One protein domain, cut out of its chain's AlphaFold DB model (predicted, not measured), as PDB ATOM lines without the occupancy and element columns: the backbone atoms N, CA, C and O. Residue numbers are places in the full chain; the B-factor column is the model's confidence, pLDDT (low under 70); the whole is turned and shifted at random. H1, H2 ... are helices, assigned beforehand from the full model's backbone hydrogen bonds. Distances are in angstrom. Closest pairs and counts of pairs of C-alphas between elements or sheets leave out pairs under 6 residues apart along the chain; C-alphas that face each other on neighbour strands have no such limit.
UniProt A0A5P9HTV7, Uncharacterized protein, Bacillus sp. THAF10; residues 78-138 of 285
ATOM      1  N   LYS A  78     183.185 176.284 235.590       97.38
ATOM      2  CA  LYS A  78     183.884 175.042 235.263       97.38
ATOM      3  C   LYS A  78     182.924 173.997 234.699       97.38
ATOM      4  O   LYS A  78     183.205 173.441 233.645       97.38
ATOM      5  N   ASN A  79     181.827 173.699 235.397       96.88
ATOM      6  CA  ASN A  79     180.921 172.635 234.953       96.88
ATOM      7  C   ASN A  79     180.141 173.022 233.684       96.88
ATOM      8  O   ASN A  79     179.903 172.151 232.852       96.88
ATOM      9  N   LEU A  80     179.865 174.316 233.481       97.50
ATOM     10  CA  LEU A  80     179.325 174.838 232.229       97.50
ATOM     11  C   LEU A  80     180.318 174.660 231.076       97.50
ATOM     12  O   LEU A  80     179.935 174.214 230.002       97.50
ATOM     13  N   HIS A  81     181.600 174.969 231.291       97.56
ATOM     14  CA  HIS A  81     182.627 174.740 230.273       97.56
ATOM     15  C   HIS A  81     182.769 173.252 229.926       97.56
ATOM     16  O   HIS A  81     182.769 172.903 228.749       97.56
ATOM     17  N   ASP A  82     182.805 172.377 230.936       97.56
ATOM     18  CA  ASP A  82     182.883 170.927 230.733       97.56
ATOM     19  C   ASP A  82     181.662 170.395 229.949       97.56
ATOM     20  O   ASP A  82     181.786 169.454 229.166       97.56
ATOM     21  N   MET A  83     180.467 170.953 230.181       97.19
ATOM     22  CA  MET A  83     179.253 170.632 229.423       97.19
ATOM     23  C   MET A  83     179.371 171.091 227.967       97.19
ATOM     24  O   MET A  83     179.134 170.298 227.061       97.19
ATOM     25  N   LEU A  84     179.764 172.345 227.737       97.75
ATOM     26  CA  LEU A  84     179.949 172.900 226.394       97.75
ATOM     27  C   LEU A  84     180.909 172.042 225.554       97.75
ATOM     28  O   LEU A  84     180.613 171.742 224.401       97.75
ATOM     29  N   GLU A  85     182.004 171.555 226.150       97.44
ATOM     30  CA  GLU A  85     182.915 170.618 225.480       97.44
ATOM     31  C   GLU A  85     182.249 169.280 225.119       97.44
ATOM     32  O   GLU A  85     182.509 168.751 224.039       97.44
ATOM     33  N   ARG A  86     181.387 168.723 225.986       96.44
ATOM     34  CA  ARG A  86     180.680 167.453 225.718       96.44
ATOM     35  C   ARG A  86     179.686 167.557 224.568       96.44
ATOM     36  O   ARG A  86     179.583 166.616 223.788       96.44
ATOM     37  N   TYR A  87     178.965 168.670 224.493       95.19
ATOM     38  CA  TYR A  87     177.979 168.930 223.443       95.19
ATOM     39  C   TYR A  87     178.601 169.523 222.171       95.19
ATOM     40  O   TYR A  87     177.881 169.798 221.219       95.19
ATOM     41  N   GLU A  88     179.926 169.713 222.147       96.62
ATOM     42  CA  GLU A  88     180.652 170.360 221.047       96.62
ATOM     43  C   GLU A  88     180.112 171.768 220.719       96.62
ATOM     44  O   GLU A  88     180.105 172.190 219.565       96.62
ATOM     45  N   LEU A  89     179.683 172.509 221.749       96.38
ATOM     46  CA  LEU A  89     179.120 173.855 221.632       96.38
ATOM     47  C   LEU A  89     180.088 174.920 222.149       96.38
ATOM     48  O   LEU A  89     180.749 174.771 223.177       96.38
ATOM     49  N   THR A  90     180.112 176.063 221.477       96.69
ATOM     50  CA  THR A  90     180.614 177.316 222.047       96.69
ATOM     51  C   THR A  90     179.575 177.942 222.975       96.69
ATOM     52  O   THR A  90     178.387 177.613 222.942       96.69
ATOM     53  N   LYS A  91     180.007 178.892 223.811       94.56
ATOM     54  CA  LYS A  91     179.076 179.640 224.664       94.56
ATOM     55  C   LYS A  91     178.074 180.429 223.818       94.56
ATOM     56  O   LYS A  91     176.900 180.490 224.162       94.56
ATOM     57  N   GLU A  92     178.536 181.005 222.715       94.75
ATOM     58  CA  GLU A  92     177.709 181.741 221.767       94.75
ATOM     59  C   GLU A  92     176.666 180.833 221.102       94.75
ATOM     60  O   GLU A  92     175.511 181.227 220.981       94.75
ATOM     61  N   GLU A  93     177.034 179.610 220.713       94.12
ATOM     62  CA  GLU A  93     176.083 178.637 220.150       94.12
ATOM     63  C   GLU A  93     175.053 178.173 221.181       94.12
ATOM     64  O   GLU A  93     173.881 178.050 220.835       94.12
ATOM     65  N   LEU A  94     175.451 177.988 222.444       95.38
ATOM     66  CA  LEU A  94     174.506 177.715 223.529       95.38
ATOM     67  C   LEU A  94     173.525 178.878 223.730       95.38
ATOM     68  O   LEU A  94     172.324 178.655 223.850       95.38
ATOM     69  N   GLU A  95     174.019 180.118 223.759       92.50
ATOM     70  CA  GLU A  95     173.162 181.303 223.881       92.50
ATOM     71  C   GLU A  95     172.193 181.411 222.699       92.50
ATOM     72  O   GLU A  95     171.018 181.698 222.912       92.50
ATOM     73  N   ILE A  96     172.650 181.123 221.476       88.19
ATOM     74  CA  ILE A  96     171.785 181.071 220.293       88.19
ATOM     75  C   ILE A  96     170.728 179.978 220.458       88.19
ATOM     76  O   ILE A  96     169.550 180.269 220.278       88.19
ATOM     77  N   LEU A  97     171.124 178.757 220.828       87.88
ATOM     78  CA  LEU A  97     170.220 177.618 220.986       87.88
ATOM     79  C   LEU A  97     169.110 177.900 222.002       87.88
ATOM     80  O   LEU A  97     167.947 177.692 221.685       87.88
ATOM     81  N   LEU A  98     169.449 178.411 223.189       86.88
ATOM     82  CA  LEU A  98     168.455 178.741 224.218       86.88
ATOM     83  C   LEU A  98     167.607 179.950 223.826       86.88
ATOM     84  O   LEU A  98     166.401 179.966 224.054       86.88
ATOM     85  N   SER A  99     168.210 180.944 223.164       82.75
ATOM     86  CA  SER A  99     167.452 182.098 222.682       82.75
ATOM     87  C   SER A  99     166.413 181.725 221.632       82.75
ATOM     88  O   SER A  99     165.539 182.548 221.391       82.75
ATOM     89  N   LYS A 100     166.499 180.516 221.044       75.00
ATOM     90  CA  LYS A 100     165.481 180.002 220.127       75.00
ATOM     91  C   LYS A 100     164.153 179.625 220.816       75.00
ATOM     92  O   LYS A 100     163.205 179.188 220.167       75.00
ATOM     93  N   VAL A 101     164.116 179.642 222.140       72.88
ATOM     94  CA  VAL A 101     162.926 179.290 222.922       72.88
ATOM     95  C   VAL A 101     162.642 180.318 224.022       72.88
ATOM     96  O   VAL A 101     161.920 180.044 224.976       72.88
ATOM     97  N   GLY A 102     163.237 181.505 223.909       74.06
ATOM     98  CA  GLY A 102     163.075 182.606 224.852       74.06
ATOM     99  C   GLY A 102     163.904 182.453 226.123       74.06
ATOM    100  O   GLY A 102     163.801 183.285 227.026       74.06
ATOM    101  N   GLU A 103     164.746 181.425 226.190       84.06
ATOM    102  CA  GLU A 103     165.517 181.077 227.371       84.06
ATOM    103  C   GLU A 103     166.946 181.606 227.307       84.06
ATOM    104  O   GLU A 103     167.513 181.950 226.263       84.06
ATOM    105  N   LYS A 104     167.565 181.663 228.478       89.12
ATOM    106  CA  LYS A 104     168.956 182.038 228.673       89.12
ATOM    107  C   LYS A 104     169.590 181.093 229.667       89.12
ATOM    108  O   LYS A 104     168.934 180.565 230.555       89.12
ATOM    109  N   VAL A 105     170.915 180.990 229.619       91.25
ATOM    110  CA  VAL A 105     171.684 180.218 230.609       91.25
ATOM    111  C   VAL A 105     171.364 180.660 232.046       91.25
ATOM    112  O   VAL A 105     171.398 179.848 232.957       91.25
ATOM    113  N   GLN A 106     171.035 181.939 232.264       90.69
ATOM    114  CA  GLN A 106     170.697 182.465 233.593       90.69
ATOM    115  C   GLN A 106     169.323 182.026 234.113       90.69
ATOM    116  O   GLN A 106     169.065 182.194 235.302       90.69
ATOM    117  N   ASP A 107     168.466 181.472 233.256       86.75
ATOM    118  CA  ASP A 107     167.176 180.911 233.667       86.75
ATOM    119  C   ASP A 107     167.352 179.530 234.330       86.75
ATOM    120  O   ASP A 107     166.427 178.997 234.940       86.75
ATOM    121  N   TYR A 108     168.575 178.989 234.286       90.12
ATOM    122  CA  TYR A 108     168.959 177.705 234.848       90.12
ATOM    123  C   TYR A 108     169.781 177.866 236.125       90.12
ATOM    124  O   TYR A 108     170.784 178.579 236.163       90.12
ATOM    125  N   THR A 109     169.373 177.160 237.183       92.75
ATOM    126  CA  THR A 109     170.166 177.059 238.422       92.75
ATOM    127  C   THR A 109     171.050 175.814 238.413       92.75
ATOM    128  O   THR A 109     172.209 175.890 238.831       92.75
ATOM    129  N   PHE A 110     170.526 174.688 237.920       93.31
ATOM    130  CA  PHE A 110     171.199 173.392 237.932       93.31
ATOM    131  C   PHE A 110     171.675 172.985 236.539       93.31
ATOM    132  O   PHE A 110     171.029 173.280 235.532       93.31
ATOM    133  N   LEU A 111     172.844 172.346 236.484       93.50
ATOM    134  CA  LEU A 111     173.505 171.963 235.241       93.50
ATOM    135  C   LEU A 111     172.686 170.925 234.482       93.50
ATOM    136  O   LEU A 111     172.554 171.033 233.273       93.50
ATOM    137  N   GLU A 112     172.120 169.961 235.194       89.88
ATOM    138  CA  GLU A 112     171.355 168.852 234.639       89.88
ATOM    139  C   GLU A 112     170.087 169.353 233.925       89.88
ATOM    140  O   GLU A 112     169.764 168.877 232.837       89.88
ATOM    141  N   ASP A 113     169.425 170.383 234.466       87.31
ATOM    142  CA  ASP A 113     168.284 171.030 233.806       87.31
ATOM    143  C   ASP A 113     168.691 171.681 232.480       87.31
ATOM    144  O   ASP A 113     167.983 171.560 231.473       87.31
ATOM    145  N   LEU A 114     169.837 172.371 232.481       91.81
ATOM    146  CA  LEU A 114     170.389 173.024 231.299       91.81
ATOM    147  C   LEU A 114     170.843 171.997 230.256       91.81
ATOM    148  O   LEU A 114     170.531 172.150 229.080       91.81
ATOM    149  N   GLU A 115     171.553 170.947 230.670       91.19
ATOM    150  CA  GLU A 115     171.982 169.851 229.794       91.19
ATOM    151  C   GLU A 115     170.798 169.203 229.108       91.19
ATOM    152  O   GLU A 115     170.831 168.968 227.901       91.19
ATOM    153  N   LEU A 116     169.726 168.983 229.861       86.56
ATOM    154  CA  LEU A 116     168.521 168.453 229.283       86.56
ATOM    155  C   LEU A 116     167.886 169.422 228.287       86.56
ATOM    156  O   LEU A 116     167.466 168.983 227.224       86.56
ATOM    157  N   ALA A 117     167.834 170.723 228.597       85.88
ATOM    158  CA  ALA A 117     167.359 171.730 227.644       85.88
ATOM    159  C   ALA A 117     168.131 171.645 226.328       85.88
ATOM    160  O   ALA A 117     167.551 171.590 225.249       85.88
ATOM    161  N   VAL A 118     169.457 171.595 226.429       90.69
ATOM    162  CA  VAL A 118     170.348 171.563 225.274       90.69
ATOM    163  C   VAL A 118     170.163 170.290 224.465       90.69
ATOM    164  O   VAL A 118     169.963 170.378 223.256       90.69
ATOM    165  N   ASP A 119     170.186 169.124 225.110       88.31
ATOM    166  CA  ASP A 119     169.938 167.838 224.449       88.31
ATOM    167  C   ASP A 119     168.590 167.838 223.725       88.31
ATOM    168  O   ASP A 119     168.477 167.460 222.556       88.31
ATOM    169  N   PHE A 120     167.581 168.361 224.413       84.25
ATOM    170  CA  PHE A 120     166.230 168.469 223.919       84.25
ATOM    171  C   PHE A 120     166.141 169.369 222.671       84.25
ATOM    172  O   PHE A 120     165.620 168.927 221.645       84.25
ATOM    173  N   TYR A 121     166.683 170.590 222.710       85.12
ATOM    174  CA  TYR A 121     166.620 171.525 221.580       85.12
ATOM    175  C   TYR A 121     167.484 171.096 220.397       85.12
ATOM    176  O   TYR A 121     167.077 171.291 219.253       85.12
ATOM    177  N   LEU A 122     168.641 170.477 220.644       87.06
ATOM    178  CA  LEU A 122     169.460 169.902 219.574       87.06
ATOM    179  C   LEU A 122     168.737 168.747 218.874       87.06
ATOM    180  O   LEU A 122     168.814 168.618 217.654       87.06
ATOM    181  N   THR A 123     168.013 167.923 219.631       86.06
ATOM    182  CA  THR A 123     167.287 166.771 219.079       86.06
ATOM    183  C   THR A 123     166.040 167.183 218.296       86.06
ATOM    184  O   THR A 123     165.666 166.487 217.356       86.06
ATOM    185  N   HIS A 124     165.423 168.315 218.649       83.25
ATOM    186  CA  HIS A 124     164.145 168.760 218.083       83.25
ATOM    187  C   HIS A 124     164.251 169.971 217.143       83.25
ATOM    188  O   HIS A 124     163.248 170.618 216.837       83.25
ATOM    189  N   GLU A 125     165.454 170.309 216.669       82.69
ATOM    190  CA  GLU A 125     165.669 171.482 215.811       82.69
ATOM    191  C   GLU A 125     164.797 171.448 214.541       82.69
ATOM    192  O   GLU A 125     164.266 172.480 214.123       82.69
ATOM    193  N   GLU A 126     164.589 170.268 213.947       85.69
ATOM    194  CA  GLU A 126     163.744 170.115 212.758       85.69
ATOM    195  C   GLU A 126     162.257 170.382 213.045       85.69
ATOM    196  O   GLU A 126     161.560 170.957 212.201       85.69
ATOM    197  N   GLU A 127     161.736 169.961 214.203       84.38
ATOM    198  CA  GLU A 127     160.367 170.275 214.612       84.38
ATOM    199  C   GLU A 127     160.173 171.773 214.842       84.38
ATOM    200  O   GLU A 127     159.171 172.326 214.384       84.38
ATOM    201  N   ILE A 128     161.140 172.424 215.493       82.81
ATOM    202  CA  ILE A 128     161.120 173.870 215.750       82.81
ATOM    203  C   ILE A 128     161.126 174.634 214.421       82.81
ATOM    204  O   ILE A 128     160.232 175.440 214.168       82.81
ATOM    205  N   ALA A 129     162.060 174.311 213.521       86.88
ATOM    206  CA  ALA A 129     162.154 174.957 212.212       86.88
ATOM    207  C   ALA A 129     160.870 174.785 211.384       86.88
ATOM    208  O   ALA A 129     160.394 175.725 210.751       86.88
ATOM    209  N   ARG A 130     160.246 173.599 211.423       89.75
ATOM    210  CA  ARG A 130     158.962 173.349 210.749       89.75
ATOM    211  C   ARG A 130     157.834 174.209 211.318       89.75
ATOM    212  O   ARG A 130     156.981 174.665 210.554       89.75
ATOM    213  N   ALA A 131     157.802 174.397 212.637       89.12
ATOM    214  CA  ALA A 131     156.812 175.240 213.296       89.12
ATOM    215  C   ALA A 131     156.970 176.709 212.880       89.12
ATOM    216  O   ALA A 131     155.991 177.364 212.519       89.12
ATOM    217  N   GLU A 132     158.205 177.205 212.855       90.06
ATOM    218  CA  GLU A 132     158.524 178.562 212.410       90.06
ATOM    219  C   GLU A 132     158.168 178.775 210.934       90.06
ATOM    220  O   GLU A 132     157.446 179.720 210.605       90.06
ATOM    221  N   ASP A 133     158.578 177.858 210.053       93.50
ATOM    222  CA  ASP A 133     158.247 177.883 208.623       93.50
ATOM    223  C   ASP A 133     156.732 177.925 208.393       93.50
ATOM    224  O   ASP A 133     156.237 178.610 207.488       93.50
ATOM    225  N   PHE A 134     155.969 177.207 209.221       94.31
ATOM    226  CA  PHE A 134     154.517 177.235 209.164       94.31
ATOM    227  C   PHE A 134     153.966 178.633 209.466       94.31
ATOM    228  O   PHE A 134     153.184 179.149 208.662       94.31
ATOM    229  N   PHE A 135     154.390 179.283 210.550       94.50
ATOM    230  CA  PHE A 135     153.937 180.640 210.870       94.50
ATOM    231  C   PHE A 135     154.417 181.669 209.836       94.50
ATOM    232  O   PHE A 135     153.646 182.539 209.427       94.50
ATOM    233  N   VAL A 136     155.633 181.529 209.306       95.19
ATOM    234  CA  VAL A 136     156.097 182.357 208.180       95.19
ATOM    235  C   VAL A 136     155.183 182.184 206.963       95.19
ATOM    236  O   VAL A 136     154.795 183.165 206.326       95.19
ATOM    237  N   SER A 137     154.744 180.956 206.670       93.69
ATOM    238  CA  SER A 137     153.792 180.683 205.582       93.69
ATOM    239  C   SER A 137     152.404 181.301 205.801       93.69
ATOM    240  O   SER A 137     151.661 181.502 204.836       93.69
ATOM    241  N   MET A 138     152.058 181.628 207.050       92.12
ATOM    242  CA  MET A 138     150.842 182.360 207.411       92.12
ATOM    243  C   MET A 138     150.982 183.881 207.251       92.12
ATOM    244  O   MET A 138     149.986 184.587 207.387       92.12
TER     245      MET A 138
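This is residues 78 to 138 of the 285 residues of an uncharacterized protein of Bacillus sp. THAF10 (UniProt A0A5P9HTV7). A small body of three helices, with H2 packed crosswise on H3 and H1 beside H3, has an arm at one end where residues 130 to 138, mostly of H4, stick out. The 61 printed residues hold four named helices, H1 to H4, and no named strand: all helix. The whole is only just loose, close to compact, with a radius of gyration of the C-alphas of 12.7 A; it spans 44 by 21 by 18 A.

H1, residues 78 to 86, begins with C-alpha 78 at (183.884, 175.042, 235.263) and is 12.6 A long. H2, residues 91 to 99, is 12.0 A long. H3, residues 111 to 123, is 18.1 A long. H4, residues 125 to 137, is 18.2 A long and ends with C-alpha 137 at (153.792, 180.683, 205.582).

H3 touches H2 with residues 117 to 122 alone, about perpendicular at 74 degrees; the closest C-alphas, of Leu 97 and Tyr 121, are 7.1 A apart. With residues 111 to 115 alone H3 only just touches H1, by 3 pairs of C-alphas within 8 A, the closest Leu 80 and Leu 111 at 7.2 A, the same way at a shallow tilt of 22 degrees. H4 and H3 meet only through their link. In H1, H2, H3 and H4 every O i to N i+4 pair is within hydrogen-bond range.

The C-alphas of Lys 78 and Met 138, the two farthest apart, are 43.8 A apart. The link from H2 to H3 is long, the printed part has no cut, and no printed residue is under 70 in pLDDT.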